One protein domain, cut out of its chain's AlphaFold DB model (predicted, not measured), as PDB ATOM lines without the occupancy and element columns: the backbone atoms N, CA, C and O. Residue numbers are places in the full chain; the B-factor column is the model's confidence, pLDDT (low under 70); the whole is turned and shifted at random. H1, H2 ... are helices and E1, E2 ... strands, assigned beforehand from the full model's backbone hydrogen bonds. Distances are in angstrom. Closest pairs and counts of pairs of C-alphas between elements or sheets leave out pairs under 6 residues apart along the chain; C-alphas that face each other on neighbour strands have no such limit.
ATOM      1  N   ARG A   4      -9.264   3.738  31.734       93.12
ATOM      2  CA  ARG A   4      -9.431   4.649  32.871       93.12
ATOM      3  C   ARG A   4     -10.891   4.760  33.274       93.12
ATOM      4  O   ARG A   4     -11.764   4.891  32.425       93.12
ATOM      5  N   PHE A   5     -11.169   4.780  34.570       92.56
ATOM      6  CA  PHE A   5     -12.524   5.034  35.050       92.56
ATOM      7  C   PHE A   5     -12.806   6.544  35.130       92.56
ATOM      8  O   PHE A   5     -12.256   7.252  35.978       92.56
ATOM      9  N   ASN A   6     -13.682   7.036  34.255       90.31
ATOM     10  CA  ASN A   6     -14.250   8.374  34.303       90.31
ATOM     11  C   ASN A   6     -15.447   8.407  35.264       90.31
ATOM     12  O   ASN A   6     -16.507   7.825  35.025       90.31
ATOM     13  N   ARG A   7     -15.260   9.129  36.368       85.00
ATOM     14  CA  ARG A   7     -16.212   9.214  37.481       85.00
ATOM     15  C   ARG A   7     -17.404  10.117  37.186       85.00
ATOM     16  O   ARG A   7     -18.468   9.890  37.752       85.00
ATOM     17  N   GLU A   8     -17.228  11.124  36.334       85.69
ATOM     18  CA  GLU A   8     -18.291  12.072  35.983       85.69
ATOM     19  C   GLU A   8     -19.353  11.384  35.131       85.69
ATOM     20  O   GLU A   8     -20.551  11.528  35.367       85.69
ATOM     21  N   THR A   9     -18.904  10.567  34.180       86.62
ATOM     22  CA  THR A   9     -19.779   9.830  33.266       86.62
ATOM     23  C   THR A   9     -20.097   8.418  33.747       86.62
ATOM     24  O   THR A   9     -20.942   7.759  33.149       86.62
ATOM     25  N   VAL A  10     -19.429   7.940  34.805       88.44
ATOM     26  CA  VAL A  10     -19.521   6.559  35.317       88.44
ATOM     27  C   VAL A  10     -19.226   5.544  34.200       88.44
ATOM     28  O   VAL A  10     -19.974   4.596  33.954       88.44
ATOM     29  N   ARG A  11     -18.125   5.786  33.479       93.62
ATOM     30  CA  ARG A  11     -17.667   4.960  32.354       93.62
ATOM     31  C   ARG A  11     -16.217   4.559  32.536       93.62
ATOM     32  O   ARG A  11     -15.427   5.338  33.052       93.62
ATOM     33  N   ILE A  12     -15.857   3.378  32.062       95.25
ATOM     34  CA  ILE A  12     -14.463   3.002  31.851       95.25
ATOM     35  C   ILE A  12     -14.132   3.330  30.399       95.25
ATOM     36  O   ILE A  12     -14.713   2.752  29.490       95.25
ATOM     37  N   GLU A  13     -13.246   4.287  30.171       95.69
ATOM     38  CA  GLU A  13     -12.870   4.783  28.849       95.69
ATOM     39  C   GLU A  13     -11.545   4.166  28.408       95.69
ATOM     40  O   GLU A  13     -10.608   4.076  29.207       95.69
ATOM     41  N   SER A  14     -11.466   3.765  27.141       95.88
ATOM     42  CA  SER A  14     -10.208   3.397  26.493       95.88
ATOM     43  C   SER A  14      -9.484   4.638  25.964       95.88
ATOM     44  O   SER A  14     -10.084   5.697  25.760       95.88
ATOM     45  N   ASP A  15      -8.193   4.492  25.666       92.69
ATOM     46  CA  ASP A  15      -7.470   5.431  24.799       92.69
ATOM     47  C   ASP A  15      -8.094   5.511  23.387       92.69
ATOM     48  O   ASP A  15      -8.024   6.554  22.729       92.69
ATOM     49  N   ASP A  16      -8.738   4.429  22.926       93.19
ATOM     50  CA  ASP A  16      -9.614   4.460  21.753       93.19
ATOM     51  C   ASP A  16     -10.970   5.067  22.138       93.19
ATOM     52  O   ASP A  16     -11.763   4.471  22.865       93.19
ATOM     53  N   ARG A  17     -11.267   6.252  21.598       89.31
ATOM     54  CA  ARG A  17     -12.506   6.996  21.885       89.31
ATOM     55  C   ARG A  17     -13.781   6.261  21.474       89.31
ATOM     56  O   ARG A  17     -14.861   6.650  21.913       89.31
ATOM     57  N   ASN A  18     -13.672   5.242  20.630       92.50
ATOM     58  CA  ASN A  18     -14.797   4.422  20.206       92.50
ATOM     59  C   ASN A  18     -15.051   3.234  21.143       92.50
ATOM     60  O   ASN A  18     -15.966   2.456  20.881       92.50
ATOM     61  N   MET A  19     -14.252   3.072  22.202       95.56
ATOM     62  CA  MET A  19     -14.352   1.957  23.135       95.56
ATOM     63  C   MET A  19     -14.531   2.438  24.572       95.56
ATOM     64  O   MET A  19     -13.708   3.173  25.120       95.56
ATOM     65  N   PHE A  20     -15.605   1.989  25.211       96.75
ATOM     66  CA  PHE A  20     -15.858   2.263  26.623       96.75
ATOM     67  C   PHE A  20     -16.785   1.212  27.234       96.75
ATOM     68  O   PHE A  20     -17.531   0.535  26.531       96.75
ATOM     69  N   VAL A  21     -16.772   1.110  28.561       97.19
ATOM     70  CA  VAL A  21     -17.751   0.344  29.336       97.19
ATOM     71  C   VAL A  21     -18.619   1.306  30.136       97.19
ATOM     72  O   VAL A  21     -18.105   2.107  30.916       97.19
ATOM     73  N   GLU A  22     -19.937   1.228  29.984       94.94
ATOM     74  CA  GLU A  22     -20.877   1.862  30.912       94.94
ATOM     75  C   GLU A  22     -21.083   0.964  32.132       94.94
ATOM     76  O   GLU A  22     -21.462  -0.199  31.989       94.94
ATOM     77  N   CYS A  23     -20.854   1.500  33.333       92.56
ATOM     78  CA  CYS A  23     -21.045   0.773  34.587       92.56
ATOM     79  C   CYS A  23     -22.391   1.162  35.212       92.56
ATOM     80  O   CYS A  23     -22.563   2.288  35.684       92.56
ATOM     81  N   LEU A  24     -23.346   0.234  35.272       87.69
ATOM     82  CA  LEU A  24     -24.720   0.506  35.719       87.69
ATOM     83  C   LEU A  24     -24.958   0.092  37.186       87.69
ATOM     84  O   LEU A  24     -26.076  -0.196  37.592       87.69
ATOM     85  N   VAL A  25     -23.907   0.075  38.011       70.00
ATOM     86  CA  VAL A  25     -23.925  -0.521  39.362       70.00
ATOM     87  C   VAL A  25     -24.331   0.457  40.473       70.00
ATOM     88  O   VAL A  25     -23.735   1.539  40.542       70.00
ATOM     89  N   PRO A  26     -25.194   0.063  41.429       61.91
ATOM     90  CA  PRO A  26     -26.366  -0.801  41.272       61.91
ATOM     91  C   PRO A  26     -27.573   0.063  40.866       61.91
ATOM     92  O   PRO A  26     -27.919   1.012  41.570       61.91
ATOM     93  N   HIS A  27     -28.192  -0.218  39.717       60.41
ATOM     94  CA  HIS A  27     -29.386   0.520  39.262       60.41
ATOM     95  C   HIS A  27     -30.700  -0.181  39.598       60.41
ATOM     96  O   HIS A  27     -31.705   0.492  39.808       60.41
ATOM     97  N   HIS A  28     -30.693  -1.511  39.687       64.94
ATOM     98  CA  HIS A  28     -31.896  -2.304  39.913       64.94
ATOM     99  C   HIS A  28     -31.726  -3.194  41.147       64.94
ATOM    100  O   HIS A  28     -30.769  -3.959  41.201       64.94
ATOM    101  N   PRO A  29     -32.642  -3.126  42.129       67.81
ATOM    102  CA  PRO A  29     -32.582  -3.954  43.331       67.81
ATOM    103  C   PRO A  29     -33.015  -5.403  43.079       67.81
ATOM    104  O   PRO A  29     -33.155  -6.145  44.035       67.81
ATOM    105  N   GLU A  30     -33.297  -5.781  41.831       83.19
ATOM    106  CA  GLU A  30     -33.835  -7.095  41.459       83.19
ATOM    107  C   GLU A  30     -32.821  -7.946  40.693       83.19
ATOM    108  O   GLU A  30     -32.946  -9.161  40.683       83.19
ATOM    109  N   VAL A  31     -31.806  -7.331  40.082       87.81
ATOM    110  CA  VAL A  31     -30.816  -8.022  39.251       87.81
ATOM    111  C   VAL A  31     -29.404  -7.694  39.721       87.81
ATOM    112  O   VAL A  31     -29.176  -6.692  40.402       87.81
ATOM    113  N   GLY A  32     -28.439  -8.520  39.325       90.06
ATOM    114  CA  GLY A  32     -27.030  -8.231  39.535       90.06
ATOM    115  C   GLY A  32     -26.561  -6.947  38.836       90.06
ATOM    116  O   GLY A  32     -27.267  -6.292  38.069       90.06
ATOM    117  N   SER A  33     -25.308  -6.597  39.082       92.62
ATOM    118  CA  SER A  33     -24.624  -5.470  38.454       92.62
ATOM    119  C   SER A  33     -24.558  -5.623  36.933       92.62
ATOM    120  O   SER A  33     -24.054  -6.625  36.425       92.62
ATOM    121  N   GLU A  34     -25.020  -4.603  36.207       94.19
ATOM    122  CA  GLU A  34     -25.016  -4.581  34.743       94.19
ATOM    123  C   GLU A  34     -23.926  -3.672  34.176       94.19
ATOM    124  O   GLU A  34     -23.590  -2.617  34.729       94.19
ATOM    125  N   PHE A  35     -23.394  -4.082  33.030       96.19
ATOM    126  CA  PHE A  35     -22.365  -3.359  32.301       96.19
ATOM    127  C   PHE A  35     -22.633  -3.449  30.804       96.19
ATOM    128  O   PHE A  35     -23.137  -4.460  30.313       96.19
ATOM    129  N   VAL A  36     -22.270  -2.404  30.068       97.38
ATOM    130  CA  VAL A  36     -22.360  -2.395  28.604       97.38
ATOM    131  C   VAL A  36     -21.011  -2.016  28.030       97.38
ATOM    132  O   VAL A  36     -20.566  -0.890  28.230       97.38
ATOM    133  N   LEU A  37     -20.380  -2.935  27.306       98.00
ATOM    134  CA  LEU A  37     -19.198  -2.645  26.501       98.00
ATOM    135  C   LEU A  37     -19.643  -2.125  25.133       98.00
ATOM    136  O   LEU A  37     -20.362  -2.824  24.422       98.00
ATOM    137  N   ASP A  38     -19.198  -0.931  24.759       97.19
ATOM    138  CA  ASP A  38     -19.292  -0.394  23.404       97.19
ATOM    139  C   ASP A  38     -17.934  -0.559  22.709       97.19
ATOM    140  O   ASP A  38     -16.909  -0.126  23.236       97.19
ATOM    141  N   MET A  39     -17.924  -1.217  21.550       94.12
ATOM    142  CA  MET A  39     -16.763  -1.378  20.675       94.12
ATOM    143  C   MET A  39     -17.094  -0.833  19.285       94.12
ATOM    144  O   MET A  39     -17.489  -1.581  18.390       94.12
ATOM    145  N   GLY A  40     -16.988   0.482  19.099       88.69
ATOM    146  CA  GLY A  40     -17.233   1.120  17.803       88.69
ATOM    147  C   GLY A  40     -18.682   1.014  17.330       88.69
ATOM    148  O   GLY A  40     -18.935   0.789  16.148       88.69
ATOM    149  N   GLY A  41     -19.641   1.147  18.247       87.38
ATOM    150  CA  GLY A  41     -21.078   1.040  17.986       87.38
ATOM    151  C   GLY A  41     -21.637  -0.366  18.203       87.38
ATOM    152  O   GLY A  41     -22.859  -0.548  18.230       87.38
ATOM    153  N   LYS A  42     -20.772  -1.367  18.404       93.69
ATOM    154  CA  LYS A  42     -21.182  -2.704  18.824       93.69
ATOM    155  C   LYS A  42     -21.317  -2.743  20.344       93.69
ATOM    156  O   LYS A  42     -20.318  -2.724  21.054       93.69
ATOM    157  N   LYS A  43     -22.554  -2.836  20.834       97.06
ATOM    158  CA  LYS A  43     -22.863  -2.806  22.271       97.06
ATOM    159  C   LYS A  43     -23.199  -4.191  22.810       97.06
ATOM    160  O   LYS A  43     -24.164  -4.802  22.350       97.06
ATOM    161  N   ILE A  44     -22.428  -4.663  23.786       98.25
ATOM    162  CA  ILE A  44     -22.574  -5.976  24.424       98.25
ATOM    163  C   ILE A  44     -22.908  -5.793  25.902       98.25
ATOM    164  O   ILE A  44     -22.153  -5.155  26.635       98.25
ATOM    165  N   GLY A  45     -24.038  -6.354  26.332       97.44
ATOM    166  CA  GLY A  45     -24.464  -6.348  27.728       97.44
ATOM    167  C   GLY A  45     -23.859  -7.497  28.534       97.44
ATOM    168  O   GLY A  45     -23.771  -8.624  28.044       97.44
ATOM    169  N   PHE A  46     -23.505  -7.217  29.782       97.50
ATOM    170  CA  PHE A  46     -23.014  -8.168  30.776       97.50
ATOM    171  C   PHE A  46     -23.785  -7.975  32.078       97.50
ATOM    172  O   PHE A  46     -24.114  -6.842  32.435       97.50
ATOM    173  N   ARG A  47     -24.040  -9.062  32.809       95.69
ATOM    174  CA  ARG A  47     -24.679  -9.005  34.129       95.69
ATOM    175  C   ARG A  47     -24.077 -10.037  35.072       95.69
ATOM    176  O   ARG A  47     -23.775 -11.158  34.656       95.69
ATOM    177  N   THR A  48     -23.897  -9.646  36.331       95.56
ATOM    178  CA  THR A  48     -23.309 -10.525  37.346       95.56
ATOM    179  C   THR A  48     -24.229 -11.679  37.738       95.56
ATOM    180  O   THR A  48     -23.762 -12.809  37.812       95.56
ATOM    181  N   ALA A  49     -25.532 -11.432  37.877       93.38
ATOM    182  CA  ALA A  49     -26.542 -12.455  38.157       93.38
ATOM    183  C   ALA A  49     -27.942 -12.016  37.704       93.38
ATOM    184  O   ALA A  49     -28.216 -10.818  37.643       93.38
ATOM    185  N   ASP A  50     -28.828 -12.963  37.383       90.25
ATOM    186  CA  ASP A  50     -30.220 -12.656  37.015       90.25
ATOM    187  C   ASP A  50     -31.055 -12.150  38.187       90.25
ATOM    188  O   ASP A  50     -31.875 -11.262  37.983       90.25
ATOM    189  N   ASP A  51     -30.806 -12.671  39.387       89.44
ATOM    190  CA  ASP A  51     -31.294 -12.128  40.649       89.44
ATOM    191  C   ASP A  51     -30.096 -11.565  41.421       89.44
ATOM    192  O   ASP A  51     -29.028 -12.178  41.460       89.44
ATOM    193  N   TRP A  52     -30.240 -10.391  42.030       87.19
ATOM    194  CA  TRP A  52     -29.171  -9.800  42.842       87.19
ATOM    195  C   TRP A  52     -28.758 -10.689  44.025       87.19
ATOM    196  O   TRP A  52     -27.615 -10.602  44.472       87.19
ATOM    197  N   GLN A  53     -29.661 -11.536  44.531       88.94
ATOM    198  CA  GLN A  53     -29.374 -12.478  45.618       88.94
ATOM    199  C   GLN A  53     -28.395 -13.573  45.192       88.94
ATOM    200  O   GLN A  53     -27.674 -14.105  46.036       88.94
ATOM    201  N   ASP A  54     -28.333 -13.861  43.893       90.88
ATOM    202  CA  ASP A  54     -27.420 -14.836  43.303       90.88
ATOM    203  C   ASP A  54     -26.086 -14.197  42.874       90.88
ATOM    204  O   ASP A  54     -25.203 -14.884  42.351       90.88
ATOM    205  N   ASP A  55     -25.898 -12.885  43.078       91.50
ATOM    206  CA  ASP A  55     -24.636 -12.217  42.759       91.50
ATOM    207  C   ASP A  55     -23.528 -12.683  43.714       91.50
ATOM    208  O   ASP A  55     -23.434 -12.288  44.876       91.50
ATOM    209  N   THR A  56     -22.639 -13.517  43.181       93.56
ATOM    210  CA  THR A  56     -21.492 -14.081  43.903       93.56
ATOM    211  C   THR A  56     -20.235 -13.207  43.815       93.56
ATOM    212  O   THR A  56     -19.144 -13.650  44.183       93.56
ATOM    213  N   SER A  57     -20.335 -11.971  43.319       93.25
ATOM    214  CA  SER A  57     -19.204 -11.044  43.228       93.25
ATOM    215  C   SER A  57     -18.740 -10.596  44.614       93.25
ATOM    216  O   SER A  57     -19.429  -9.849  45.309       93.25
ATOM    217  N   GLU A  58     -17.506 -10.906  44.996       94.00
ATOM    218  CA  GLU A  58     -17.007 -10.670  46.358       94.00
ATOM    219  C   GLU A  58     -15.842  -9.680  46.412       94.00
ATOM    220  O   GLU A  58     -15.219  -9.364  45.397       94.00
ATOM    221  N   ARG A  59     -15.534  -9.190  47.616       93.12
ATOM    222  CA  ARG A  59     -14.290  -8.469  47.893       93.12
ATOM    223  C   ARG A  59     -13.425  -9.321  48.815       93.12
ATOM    224  O   ARG A  59     -13.858  -9.668  49.910       93.12
ATOM    225  N   LEU A  60     -12.217  -9.637  48.365       93.31
ATOM    226  CA  LEU A  60     -11.236 -10.394  49.134       93.31
ATOM    227  C   LEU A  60     -10.638  -9.549  50.269       93.31
ATOM    228  O   LEU A  60     -10.708  -8.318  50.266       93.31
ATOM    229  N   SER A  61      -9.986 -10.220  51.219       89.81
ATOM    230  CA  SER A  61      -9.332  -9.588  52.375       89.81
ATOM    231  C   SER A  61      -8.200  -8.626  52.002       89.81
ATOM    232  O   SER A  61      -7.916  -7.698  52.754       89.81
ATOM    233  N   ASP A  62      -7.576  -8.808  50.838       88.31
ATOM    234  CA  ASP A  62      -6.516  -7.939  50.313       88.31
ATOM    235  C   ASP A  62      -7.044  -6.698  49.561       88.31
ATOM    236  O   ASP A  62      -6.258  -5.946  48.962       88.31
ATOM    237  N   GLY A  63      -8.368  -6.510  49.573       86.81
ATOM    238  CA  GLY A  63      -9.093  -5.420  48.930       86.81
ATOM    239  C   GLY A  63      -9.557  -5.712  47.503       86.81
ATOM    240  O   GLY A  63     -10.318  -4.906  46.962       86.81
ATOM    241  N   THR A  64      -9.157  -6.838  46.901       92.06
ATOM    242  CA  THR A  64      -9.480  -7.170  45.506       92.06
ATOM    243  C   THR A  64     -10.971  -7.428  45.313       92.06
ATOM    244  O   THR A  64     -11.539  -8.312  45.952       92.06
ATOM    245  N   LYS A  65     -11.612  -6.700  44.394       94.81
ATOM    246  CA  LYS A  65     -12.972  -6.992  43.929       94.81
ATOM    247  C   LYS A  65     -12.928  -8.057  42.835       94.81
ATOM    248  O   LYS A  65     -12.313  -7.862  41.789       94.81
ATOM    249  N   ILE A  66     -13.631  -9.161  43.051       96.44
ATOM    250  CA  ILE A  66     -13.911 -10.146  42.010       96.44
ATOM    251  C   ILE A  66     -15.322  -9.882  41.496       96.44
ATOM    252  O   ILE A  66     -16.294  -9.986  42.246       96.44
ATOM    253  N   TRP A  67     -15.429  -9.531  40.220       96.06
ATOM    254  CA  TRP A  67     -16.703  -9.463  39.515       96.06
ATOM    255  C   TRP A  67     -16.989 -10.814  38.876       96.06
ATOM    256  O   TRP A  67     -16.194 -11.274  38.057       96.06
ATOM    257  N   ARG A  68     -18.105 -11.445  39.247       97.12
ATOM    258  CA  ARG A  68     -18.512 -12.744  38.707       97.12
ATOM    259  C   ARG A  68     -19.696 -12.566  37.784       97.12
ATOM    260  O   ARG A  68     -20.738 -12.094  38.214       97.12
ATOM    261  N   PHE A  69     -19.511 -12.919  36.520       97.25
ATOM    262  CA  PHE A  69     -20.518 -12.754  35.481       97.25
ATOM    263  C   PHE A  69     -21.208 -14.068  35.160       97.25
ATOM    264  O   PHE A  69     -20.556 -15.020  34.725       97.25
ATOM    265  N   ASP A  70     -22.527 -14.092  35.341       96.25
ATOM    266  CA  ASP A  70     -23.378 -15.212  34.935       96.25
ATOM    267  C   ASP A  70     -23.987 -15.022  33.542       96.25
ATOM    268  O   ASP A  70     -24.446 -15.986  32.936       96.25
ATOM    269  N   ARG A  71     -24.005 -13.789  33.014       95.62
ATOM    270  CA  ARG A  71     -24.656 -13.479  31.734       95.62
ATOM    271  C   ARG A  71     -23.799 -12.581  30.844       95.62
ATOM    272  O   ARG A  71     -23.288 -11.547  31.278       95.62
ATOM    273  N   VAL A  72     -23.734 -12.944  29.563       97.19
ATOM    274  CA  VAL A  72     -23.045 -12.215  28.487       97.19
ATOM    275  C   VAL A  72     -23.980 -12.087  27.284       97.19
ATOM    276  O   VAL A  72     -24.761 -12.995  27.010       97.19
ATOM    277  N   GLY A  73     -23.899 -10.973  26.554       96.75
ATOM    278  CA  GLY A  73     -24.674 -10.754  25.331       96.75
ATOM    279  C   GLY A  73     -26.158 -10.504  25.592       96.75
ATOM    280  O   GLY A  73     -26.994 -10.898  24.783       96.75
ATOM    281  N   ILE A  74     -26.499  -9.878  26.719       95.81
ATOM    282  CA  ILE A  74     -27.891  -9.652  27.130       95.81
ATOM    283  C   ILE A  74     -28.459  -8.307  26.660       95.81
ATOM    284  O   ILE A  74     -27.730  -7.347  26.402       95.81
ATOM    285  N   LEU A  75     -29.791  -8.235  26.621       95.38
ATOM    286  CA  LEU A  75     -30.541  -6.986  26.527       95.38
ATOM    287  C   LEU A  75     -30.361  -6.165  27.809       95.38
ATOM    288  O   LEU A  75     -30.667  -6.639  28.900       95.38
ATOM    289  N   VAL A  76     -29.923  -4.918  27.656       94.00
ATOM    290  CA  VAL A  76     -29.810  -3.949  28.752       94.00
ATOM    291  C   VAL A  76     -30.657  -2.734  28.401       94.00
ATOM    292  O   VAL A  76     -30.449  -2.099  27.363       94.00
ATOM    293  N   ILE A  77     -31.627  -2.417  29.255       91.44
ATOM    294  CA  ILE A  77     -32.553  -1.293  29.088       91.44
ATOM    295  C   ILE A  77     -32.440  -0.400  30.312       91.44
ATOM    296  O   ILE A  77     -32.488  -0.880  31.437       91.44
ATOM    297  N   ARG A  78     -32.352   0.910  30.092       87.31
ATOM    298  CA  ARG A  78     -32.314   1.901  31.164       87.31
ATOM    299  C   ARG A  78     -33.445   2.897  31.011       87.31
ATOM    300  O   ARG A  78     -33.757   3.324  29.905       87.31
ATOM    301  N   TRP A  79     -34.040   3.298  32.127       86.75
ATOM    302  CA  TRP A  79     -34.965   4.422  32.130       86.75
ATOM    303  C   TRP A  79     -34.206   5.737  31.927       86.75
ATOM    304  O   TRP A  79     -33.318   6.079  32.710       86.75
ATOM    305  N   ASP A  80     -34.560   6.473  30.879       86.38
ATOM    306  CA  ASP A  80     -34.086   7.829  30.655       86.38
ATOM    307  C   ASP A  80     -35.056   8.822  31.306       86.38
ATOM    308  O   ASP A  80     -36.238   8.895  30.962       86.38
ATOM    309  N   ASN A  81     -34.544   9.586  32.270       84.00
ATOM    310  CA  ASN A  81     -35.322  10.571  33.013       84.00
ATOM    311  C   ASN A  81     -35.693  11.795  32.170       84.00
ATOM    312  O   ASN A  81     -36.734  12.397  32.433       84.00
ATOM    313  N   GLU A  82     -34.880  12.161  31.177       88.25
ATOM    314  CA  GLU A  82     -35.131  13.334  30.334       88.25
ATOM    315  C   GLU A  82     -36.272  13.052  29.363       88.25
ATOM    316  O   GLU A  82     -37.261  13.783  29.308       88.25
ATOM    317  N   THR A  83     -36.175  11.938  28.634       90.81
ATOM    318  CA  THR A  83     -37.204  11.542  27.666       90.81
ATOM    319  C   THR A  83     -38.373  10.786  28.297       90.81
ATOM    320  O   THR A  83     -39.395  10.585  27.634       90.81
ATOM    321  N   ARG A  84     -38.252  10.399  29.576       90.88
ATOM    322  CA  ARG A  84     -39.220   9.593  30.342       90.88
ATOM    323  C   ARG A  84     -39.602   8.308  29.612       90.88
ATOM    324  O   ARG A  84     -40.783   7.958  29.525       90.88
ATOM    325  N   LYS A  85     -38.606   7.640  29.034       92.12
ATOM    326  CA  LYS A  85     -38.781   6.422  28.239       92.12
ATOM    327  C   LYS A  85     -37.674   5.413  28.535       92.12
ATOM    328  O   LYS A  85     -36.563   5.804  28.887       92.12
ATOM    329  N   PRO A  86     -37.951   4.112  28.361       90.50
ATOM    330  CA  PRO A  86     -36.898   3.113  28.348       90.50
ATOM    331  C   PRO A  86     -36.019   3.300  27.104       90.50
ATOM    332  O   PRO A  86     -36.520   3.412  25.984       90.50
ATOM    333  N   VAL A  87     -34.705   3.297  27.304       92.00
ATOM    334  CA  VAL A  87     -33.681   3.352  26.261       92.00
ATOM    335  C   VAL A  87     -32.903   2.044  26.280       92.00
ATOM    336  O   VAL A  87     -32.376   1.627  27.311       92.00
ATOM    337  N   THR A  88     -32.821   1.388  25.127       94.44
ATOM    338  CA  THR A  88     -32.001   0.188  24.959       94.44
ATOM    339  C   THR A  88     -30.529   0.578  24.859       94.44
ATOM    340  O   THR A  88     -30.124   1.237  23.902       94.44
ATOM    341  N   LEU A  89     -29.728   0.149  25.833       94.00
ATOM    342  CA  LEU A  89     -28.283   0.365  25.856       94.00
ATOM    343  C   LEU A  89     -27.534  -0.752  25.132       94.00
ATOM    344  O   LEU A  89     -26.594  -0.464  24.407       94.00
ATOM    345  N   ALA A  90     -27.973  -2.001  25.259       96.75
ATOM    346  CA  ALA A  90     -27.444  -3.133  24.502       96.75
ATOM    347  C   ALA A  90     -28.592  -4.049  24.084       96.75
ATOM    348  O   ALA A  90     -29.575  -4.169  24.811       96.75
ATOM    349  N   LYS A  91     -28.483  -4.679  22.914       96.31
ATOM    350  CA  LYS A  91     -29.421  -5.721  22.471       96.31
ATOM    351  C   LYS A  91     -28.835  -7.093  22.781       96.31
ATOM    352  O   LYS A  91     -27.624  -7.212  22.959       96.31
ATOM    353  N   GLU A  92     -29.686  -8.116  22.769       96.38
ATOM    354  CA  GLU A  92     -29.204  -9.494  22.787       96.38
ATOM    355  C   GLU A  92     -28.204  -9.723  21.653       96.38
ATOM    356  O   GLU A  92     -28.402  -9.275  20.517       96.38
ATOM    357  N   HIS A  93     -27.106 -10.392  21.984       95.88
ATOM    358  CA  HIS A  93     -25.991 -10.569  21.082       95.88
ATOM    359  C   HIS A  93     -25.481 -12.001  21.113       95.88
ATOM    360  O   HIS A  93     -25.143 -12.534  22.166       95.88
ATOM    361  N   LYS A  94     -25.349 -12.566  19.914       96.81
ATOM    362  CA  LYS A  94     -24.565 -13.766  19.654       96.81
ATOM    363  C   LYS A  94     -23.361 -13.408  18.797       96.81
ATOM    364  O   LYS A  94     -23.501 -12.672  17.813       96.81
ATOM    365  N   PHE A  95     -22.206 -13.936  19.168       97.25
ATOM    366  CA  PHE A  95     -20.958 -13.758  18.447       97.25
ATOM    367  C   PHE A  95     -20.973 -14.569  17.152       97.25
ATOM    368  O   PHE A  95     -21.591 -15.623  17.033       97.25
ATOM    369  N   SER A  96     -20.308 -14.039  16.144       96.50
ATOM    370  CA  SER A  96     -20.223 -14.609  14.804       96.50
ATOM    371  C   SER A  96     -19.098 -15.639  14.705       96.50
ATOM    372  O   SER A  96     -19.112 -16.453  13.787       96.50
ATOM    373  N   SER A  97     -18.139 -15.615  15.635       97.62
ATOM    374  CA  SER A  97     -17.065 -16.601  15.745       97.62
ATOM    375  C   SER A  97     -16.519 -16.688  17.177       97.62
ATOM    376  O   SER A  97     -16.830 -15.843  18.023       97.62
ATOM    377  N   ARG A  98     -15.693 -17.710  17.450       97.38
ATOM    378  CA  ARG A  98     -14.998 -17.850  18.741       97.38
ATOM    379  C   ARG A  98     -13.975 -16.736  18.951       97.38
ATOM    380  O   ARG A  98     -13.863 -16.223  20.053       97.38
ATOM    381  N   GLU A  99     -13.299 -16.311  17.890       97.44
ATOM    382  CA  GLU A  99     -12.326 -15.219  17.941       97.44
ATOM    383  C   GLU A  99     -12.991 -13.906  18.373       97.44
ATOM    384  O   GLU A  99     -12.467 -13.215  19.243       97.44
ATOM    385  N   GLU A 100     -14.171 -13.594  17.824       96.81
ATOM    386  CA  GLU A 100     -14.942 -12.407  18.210       96.81
ATOM    387  C   GLU A 100     -15.413 -12.484  19.671       96.81
ATOM    388  O   GLU A 100     -15.363 -11.489  20.394       96.81
ATOM    389  N   GLN A 101     -15.866 -13.661  20.114       97.44
ATOM    390  CA  GLN A 101     -16.243 -13.896  21.508       97.44
ATOM    391  C   GLN A 101     -15.052 -13.647  22.441       97.44
ATOM    392  O   GLN A 101     -15.152 -12.840  23.363       97.44
ATOM    393  N   ASP A 102     -13.923 -14.306  22.195       97.44
ATOM    394  CA  ASP A 102     -12.752 -14.247  23.068       97.44
ATOM    395  C   ASP A 102     -12.147 -12.837  23.107       97.44
ATOM    396  O   ASP A 102     -11.745 -12.360  24.172       97.44
ATOM    397  N   GLU A 103     -12.142 -12.127  21.975       96.50
ATOM    398  CA  GLU A 103     -11.736 -10.723  21.914       96.50
ATOM    399  C   GLU A 103     -12.626  -9.838  22.791       96.50
ATOM    400  O   GLU A 103     -12.103  -9.040  23.574       96.50
ATOM    401  N   VAL A 104     -13.949  -9.990  22.703       97.12
ATOM    402  CA  VAL A 104     -14.906  -9.217  23.507       97.12
ATOM    403  C   VAL A 104     -14.742  -9.515  24.996       97.12
ATOM    404  O   VAL A 104     -14.667  -8.581  25.794       97.12
ATOM    405  N   LEU A 105     -14.656 -10.792  25.383       97.50
ATOM    406  CA  LEU A 105     -14.512 -11.188  26.788       97.50
ATOM    407  C   LEU A 105     -13.197 -10.676  27.383       97.50
ATOM    408  O   LEU A 105     -13.199 -10.129  28.487       97.50
ATOM    409  N   ARG A 106     -12.088 -10.794  26.642       96.75
ATOM    410  CA  ARG A 106     -10.784 -10.259  27.058       96.75
ATOM    411  C   ARG A 106     -10.829  -8.742  27.198       96.75
ATOM    412  O   ARG A 106     -10.421  -8.216  28.223       96.75
ATOM    413  N   THR A 107     -11.364  -8.048  26.197       96.88
ATOM    414  CA  THR A 107     -11.479  -6.582  26.201       96.88
ATOM    415  C   THR A 107     -12.310  -6.094  27.384       96.88
ATOM    416  O   THR A 107     -11.929  -5.144  28.063       96.88
ATOM    417  N   PHE A 108     -13.427  -6.767  27.662       97.62
ATOM    418  CA  PHE A 108     -14.271  -6.463  28.809       97.62
ATOM    419  C   PHE A 108     -13.541  -6.681  30.140       97.62
ATOM    420  O   PHE A 108     -13.600  -5.819  31.016       97.62
ATOM    421  N   ALA A 109     -12.829  -7.802  30.283       96.75
ATOM    422  CA  ALA A 109     -12.050  -8.104  31.481       96.75
ATOM    423  C   ALA A 109     -10.927  -7.082  31.718       96.75
ATOM    424  O   ALA A 109     -10.781  -6.589  32.839       96.75
ATOM    425  N   ASP A 110     -10.194  -6.717  30.664       95.31
ATOM    426  CA  ASP A 110      -9.142  -5.697  30.708       95.31
ATOM    427  C   ASP A 110      -9.708  -4.330  31.115       95.31
ATOM    428  O   ASP A 110      -9.105  -3.626  31.925       95.31
ATOM    429  N   ALA A 111     -10.887  -3.965  30.599       95.69
ATOM    430  CA  ALA A 111     -11.565  -2.734  30.984       95.69
ATOM    431  C   ALA A 111     -11.977  -2.760  32.461       95.69
ATOM    432  O   ALA A 111     -11.682  -1.830  33.208       95.69
ATOM    433  N   LEU A 112     -12.624  -3.829  32.930       95.00
ATOM    434  CA  LEU A 112     -13.109  -3.896  34.312       95.00
ATOM    435  C   LEU A 112     -12.002  -3.959  35.367       95.00
ATOM    436  O   LEU A 112     -12.273  -3.674  36.534       95.00
ATOM    437  N   ALA A 113     -10.764  -4.270  34.986       92.88
ATOM    438  CA  ALA A 113      -9.626  -4.288  35.902       92.88
ATOM    439  C   ALA A 113      -9.384  -2.936  36.606       92.88
ATOM    440  O   ALA A 113      -8.806  -2.906  37.692       92.88
ATOM    441  N   VAL A 114      -9.866  -1.821  36.037       92.56
ATOM    442  CA  VAL A 114      -9.735  -0.472  36.621       92.56
ATOM    443  C   VAL A 114     -10.977   0.001  37.390       92.56
ATOM    444  O   VAL A 114     -11.099   1.190  37.692       92.56
ATOM    445  N   PHE A 115     -11.906  -0.901  37.729       92.06
ATOM    446  CA  PHE A 115     -13.122  -0.566  38.475       92.06
ATOM    447  C   PHE A 115     -13.494  -1.639  39.509       92.06
ATOM    448  O   PHE A 115     -13.885  -2.752  39.168       92.06
ATOM    449  N   ASP A 116     -13.454  -1.290  40.797       88.50
ATOM    450  CA  ASP A 116     -13.773  -2.195  41.915       88.50
ATOM    451  C   ASP A 116     -15.194  -2.008  42.487       88.50
ATOM    452  O   ASP A 116     -15.539  -2.562  43.535       88.50
ATOM    453  N   GLY A 117     -16.022  -1.200  41.819       86.50
ATOM    454  CA  GLY A 117     -17.389  -0.894  42.242       86.50
ATOM    455  C   GLY A 117     -17.493   0.366  43.093       86.50
ATOM    456  O   GLY A 117     -18.587   0.916  43.232       86.50
ATOM    457  N   ASN A 118     -16.374   0.871  43.621       82.25
ATOM    458  CA  ASN A 118     -16.367   2.135  44.333       82.25
ATOM    459  C   ASN A 118     -16.245   3.293  43.334       82.25
ATOM    460  O   ASN A 118     -15.241   3.457  42.646       82.25
ATOM    461  N   ARG A 119     -17.276   4.143  43.267       78.12
ATOM    462  CA  ARG A 119     -17.260   5.345  42.412       78.12
ATOM    463  C   ARG A 119     -16.333   6.444  42.948       78.12
ATOM    464  O   ARG A 119     -15.964   7.355  42.209       78.12
ATOM    465  N   LYS A 120     -15.975   6.371  44.231       77.88
ATOM    466  CA  LYS A 120     -15.076   7.288  44.938       77.88
ATOM    467  C   LYS A 120     -14.036   6.468  45.716       77.88
ATOM    468  O   LYS A 120     -14.101   6.433  46.942       77.88
ATOM    469  N   PRO A 121     -13.121   5.762  45.028       71.81
ATOM    470  CA  PRO A 121     -12.071   5.032  45.717       71.81
ATOM    471  C   PRO A 121     -11.140   6.028  46.414       71.81
ATOM    472  O   PRO A 121     -10.826   7.080  45.844       71.81
ATOM    473  N   ASP A 122     -10.719   5.677  47.629       73.50
ATOM    474  CA  ASP A 122      -9.824   6.495  48.452       73.50
ATOM    475  C   ASP A 122      -8.444   6.661  47.788       73.50
ATOM    476  O   ASP A 122      -7.841   7.729  47.878       73.50
ATOM    477  N   ASP A 123      -7.991   5.647  47.035       77.81
ATOM    478  CA  ASP A 123      -6.790   5.679  46.196       77.81
ATOM    479  C   ASP A 123      -7.049   4.980  44.835       77.81
ATOM    480  O   ASP A 123      -7.307   3.775  44.790       77.81
ATOM    481  N   PRO A 124      -7.006   5.696  43.690       75.00
ATOM    482  CA  PRO A 124      -7.144   5.085  42.366       75.00
ATOM    483  C   PRO A 124      -6.033   4.080  42.030       75.00
ATOM    484  O   PRO A 124      -6.275   3.138  41.280       75.00
ATOM    485  N   ALA A 125      -4.820   4.279  42.553       73.81
ATOM    486  CA  ALA A 125      -3.679   3.406  42.284       73.81
ATOM    487  C   ALA A 125      -3.790   2.064  43.024       73.81
ATOM    488  O   ALA A 125      -3.129   1.097  42.650       73.81
ATOM    489  N   SER A 126      -4.651   1.985  44.044       78.81
ATOM    490  CA  SER A 126      -4.905   0.767  44.810       78.81
ATOM    491  C   SER A 126      -6.077  -0.057  44.279       78.81
ATOM    492  O   SER A 126      -6.459  -1.036  44.926       78.81
ATOM    493  N   ILE A 127      -6.696   0.333  43.156       84.06
ATOM    494  CA  ILE A 127      -7.799  -0.433  42.574       84.06
ATOM    495  C   ILE A 127      -7.282  -1.820  42.201       84.06
ATOM    496  O   ILE A 127      -6.386  -1.981  41.375       84.06
ATOM    497  N   LYS A 128      -7.885  -2.830  42.820       87.88
ATOM    498  CA  LYS A 128      -7.658  -4.237  42.517       87.88
ATOM    499  C   LYS A 128      -8.991  -4.830  42.109       87.88
ATOM    500  O   LYS A 128      -9.853  -5.048  42.961       87.88
ATOM    501  N   ALA A 129      -9.174  -5.067  40.819       94.25
ATOM    502  CA  ALA A 129     -10.361  -5.724  40.302       94.25
ATOM    503  C   ALA A 129      -9.975  -6.796  39.285       94.25
ATOM    504  O   ALA A 129      -9.003  -6.645  38.544       94.25
ATOM    505  N   ARG A 130     -10.739  -7.884  39.247       94.44
ATOM    506  CA  ARG A 130     -10.648  -8.886  38.184       94.44
ATOM    507  C   ARG A 130     -12.022  -9.421  37.822       94.44
ATOM    508  O   ARG A 130     -12.946  -9.387  38.636       94.44
ATOM    509  N   VAL A 131     -12.117  -9.931  36.605       96.56
ATOM    510  CA  VAL A 131     -13.327 -10.541  36.061       96.56
ATOM    511  C   VAL A 131     -13.198 -12.056  36.098       96.56
ATOM    512  O   VAL A 131     -12.182 -12.620  35.697       96.56
ATOM    513  N   GLU A 132     -14.251 -12.706  36.570       97.38
ATOM    514  CA  GLU A 132     -14.462 -14.144  36.498       97.38
ATOM    515  C   GLU A 132     -15.841 -14.411  35.884       97.38
ATOM    516  O   GLU A 132     -16.769 -13.612  36.013       97.38
ATOM    517  N   PHE A 133     -15.985 -15.559  35.234       97.06
ATOM    518  CA  PHE A 133     -17.284 -16.070  34.798       97.06
ATOM    519  C   PHE A 133     -17.716 -17.191  35.742       97.06
ATOM    520  O   PHE A 133     -16.869 -17.949  36.227       97.06
ATOM    521  N   THR A 134     -19.014 -17.295  36.018       96.81
ATOM    522  CA  THR A 134     -19.562 -18.429  36.778       96.81
ATOM    523  C   THR A 134     -19.314 -19.734  36.023       96.81
ATOM    524  O   THR A 134     -19.103 -19.732  34.809       96.81
ATOM    525  N   ASP A 135     -19.347 -20.875  36.712       96.38
ATOM    526  CA  ASP A 135     -19.114 -22.167  36.050       96.38
ATOM    527  C   ASP A 135     -20.183 -22.482  35.000       96.38
ATOM    528  O   ASP A 135     -19.875 -23.024  33.939       96.38
ATOM    529  N   ARG A 136     -21.421 -22.039  35.242       94.56
ATOM    530  CA  ARG A 136     -22.497 -22.062  34.248       94.56
ATOM    531  C   ARG A 136     -22.115 -21.264  33.001       94.56
ATOM    532  O   ARG A 136     -22.187 -21.787  31.893       94.56
ATOM    533  N   MET A 137     -21.691 -20.015  33.173       96.62
ATOM    534  CA  MET A 137     -21.336 -19.144  32.055       96.62
ATOM    535  C   MET A 137     -20.100 -19.664  31.302       96.62
ATOM    536  O   MET A 137     -20.075 -19.643  30.073       96.62
ATOM    537  N   LYS A 138     -19.102 -20.221  32.002       97.25
ATOM    538  CA  LYS A 138     -17.971 -20.919  31.362       97.25
ATOM    539  C   LYS A 138     -18.449 -22.081  30.489       97.25
ATOM    540  O   LYS A 138     -18.037 -22.163  29.337       97.25
ATOM    541  N   ALA A 139     -19.359 -22.918  30.990       97.00
ATOM    542  CA  ALA A 139     -19.914 -24.024  30.211       97.00
ATOM    543  C   ALA A 139     -20.628 -23.529  28.939       97.00
ATOM    544  O   ALA A 139     -20.401 -24.079  27.863       97.00
ATOM    545  N   CYS A 140     -21.411 -22.445  29.021       95.94
ATOM    546  CA  CYS A 140     -22.054 -21.826  27.853       95.94
ATOM    547  C   CYS A 140     -21.033 -21.291  26.824       95.94
ATOM    548  O   CYS A 140     -21.225 -21.450  25.616       95.94
ATOM    549  N   ILE A 141     -19.942 -20.668  27.289       96.00
ATOM    550  CA  ILE A 141     -18.831 -20.172  26.452       96.00
ATOM    551  C   ILE A 141     -18.141 -21.338  25.727       96.00
ATOM    552  O   ILE A 141     -17.914 -21.282  24.515       96.00
ATOM    553  N   GLU A 142     -17.824 -22.411  26.449       96.56
ATOM    554  CA  GLU A 142     -17.150 -23.594  25.908       96.56
ATOM    555  C   GLU A 142     -18.027 -24.320  24.881       96.56
ATOM    556  O   GLU A 142     -17.581 -24.589  23.757       96.56
ATOM    557  N   ALA A 143     -19.303 -24.531  25.221       96.94
ATOM    558  CA  ALA A 143     -20.307 -25.141  24.354       96.94
ATOM    559  C   ALA A 143     -20.633 -24.298  23.107       96.94
ATOM    560  O   ALA A 143     -21.218 -24.814  22.156       96.94
ATOM    561  N   GLY A 144     -20.224 -23.024  23.071       95.31
ATOM    562  CA  GLY A 144     -20.486 -22.122  21.951       95.31
ATOM    563  C   GLY A 144     -21.939 -21.646  21.891       95.31
ATOM    564  O   GLY A 144     -22.414 -21.261  20.828       95.31
TER     565      GLY A 144
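Overview. This is residues 4 to 144 of the 148 residues of an uncharacterized protein of Parvibaculum sp (UniProt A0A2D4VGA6). A twisted wall of six antiparallel strands has the long helix H1 packed across one face, while the hairpin E8 E9 reaches away from the other face. A two-stranded parallel sheet, E6 and E10, packs on residues 105 to 112 of H1, and the short helix H2 lies by Phe 69 of E6 and Arg 71 of E7. The printed part has 141 residues, with ten named strands and two named helices in the order E1 to E9, H1, E10, H2; the class is mixed, helices and strands. The large sheet runs E1 E2 E3 E4 E5 E7. The whole is compact, with a radius of gyration of the C-alphas of 14.7 A, and rounded, spanning 40 by 39 by 34 A.

Arrangement. E1, residues 4 to 6, E2, residues 11 to 14, E3, residues 19 to 23, E4, residues 34 to 39, and E5, residues 42 to 47, form a meander, each strand the antiparallel neighbour of the one before. N 4 and O 13 are 2.9 A apart across E1 and E2, N 12 and O 21 2.8 A across E2 and E3, N 22 and O 36 2.8 A across E3 and E4, and N 37 and O 44 2.9 A across E4 and E5. E6, residues 65 to 69, runs on into E7, residues 71 to 74, at 60 degrees. E7 is an edge strand antiparallel to E5, with N 73 and O 45 2.8 A apart. E8, residues 76 to 80, and E9, residues 85 to 90, are a hairpin, with N 78 and O 87 2.9 A apart; the closest C-alphas of E5 and E9 are those of Lys 43 and Ala 90, 5.1 A apart. H1, residues 98 to 112, is on the large sheet at a height over the sheet of 8.9 A; it runs across the strands, but only just, at 61 degrees to E3 on the local plane. E10, residues 129 to 133, is parallel to E6, with N 67 and O 130 2.9 A apart; its closest C-alpha pair with H1 is Val 131 and Ala 109, 5.3 A. H2, residues 135 to 143, only grazes the large sheet, and is near H1. In H1 and H2 every O i to N i+4 pair is within hydrogen-bond range.

Along the chain. E1 begins at C-alpha 4, (-9.431, 4.649, 32.871). E4 is 16.6 A long, E5 16.9 A and E9 15.3 A. H1 is 21.0 A long, from C-alpha 98 at (-14.998, -17.850, 18.741). H2, 12.1 A long, ends at C-alpha 143, (-20.307, -25.141, 24.354).

Size, cuts and confidence. The C-alphas of Asp 62 and Thr 83 are the two farthest apart, 42.8 A. The printed part has no cut. The links E5 to E6 and H1 to E10 are long, with 17 and 16 residues. Mean pLDDT of the printed part is 91.5; residues 26 to 29 are under 70.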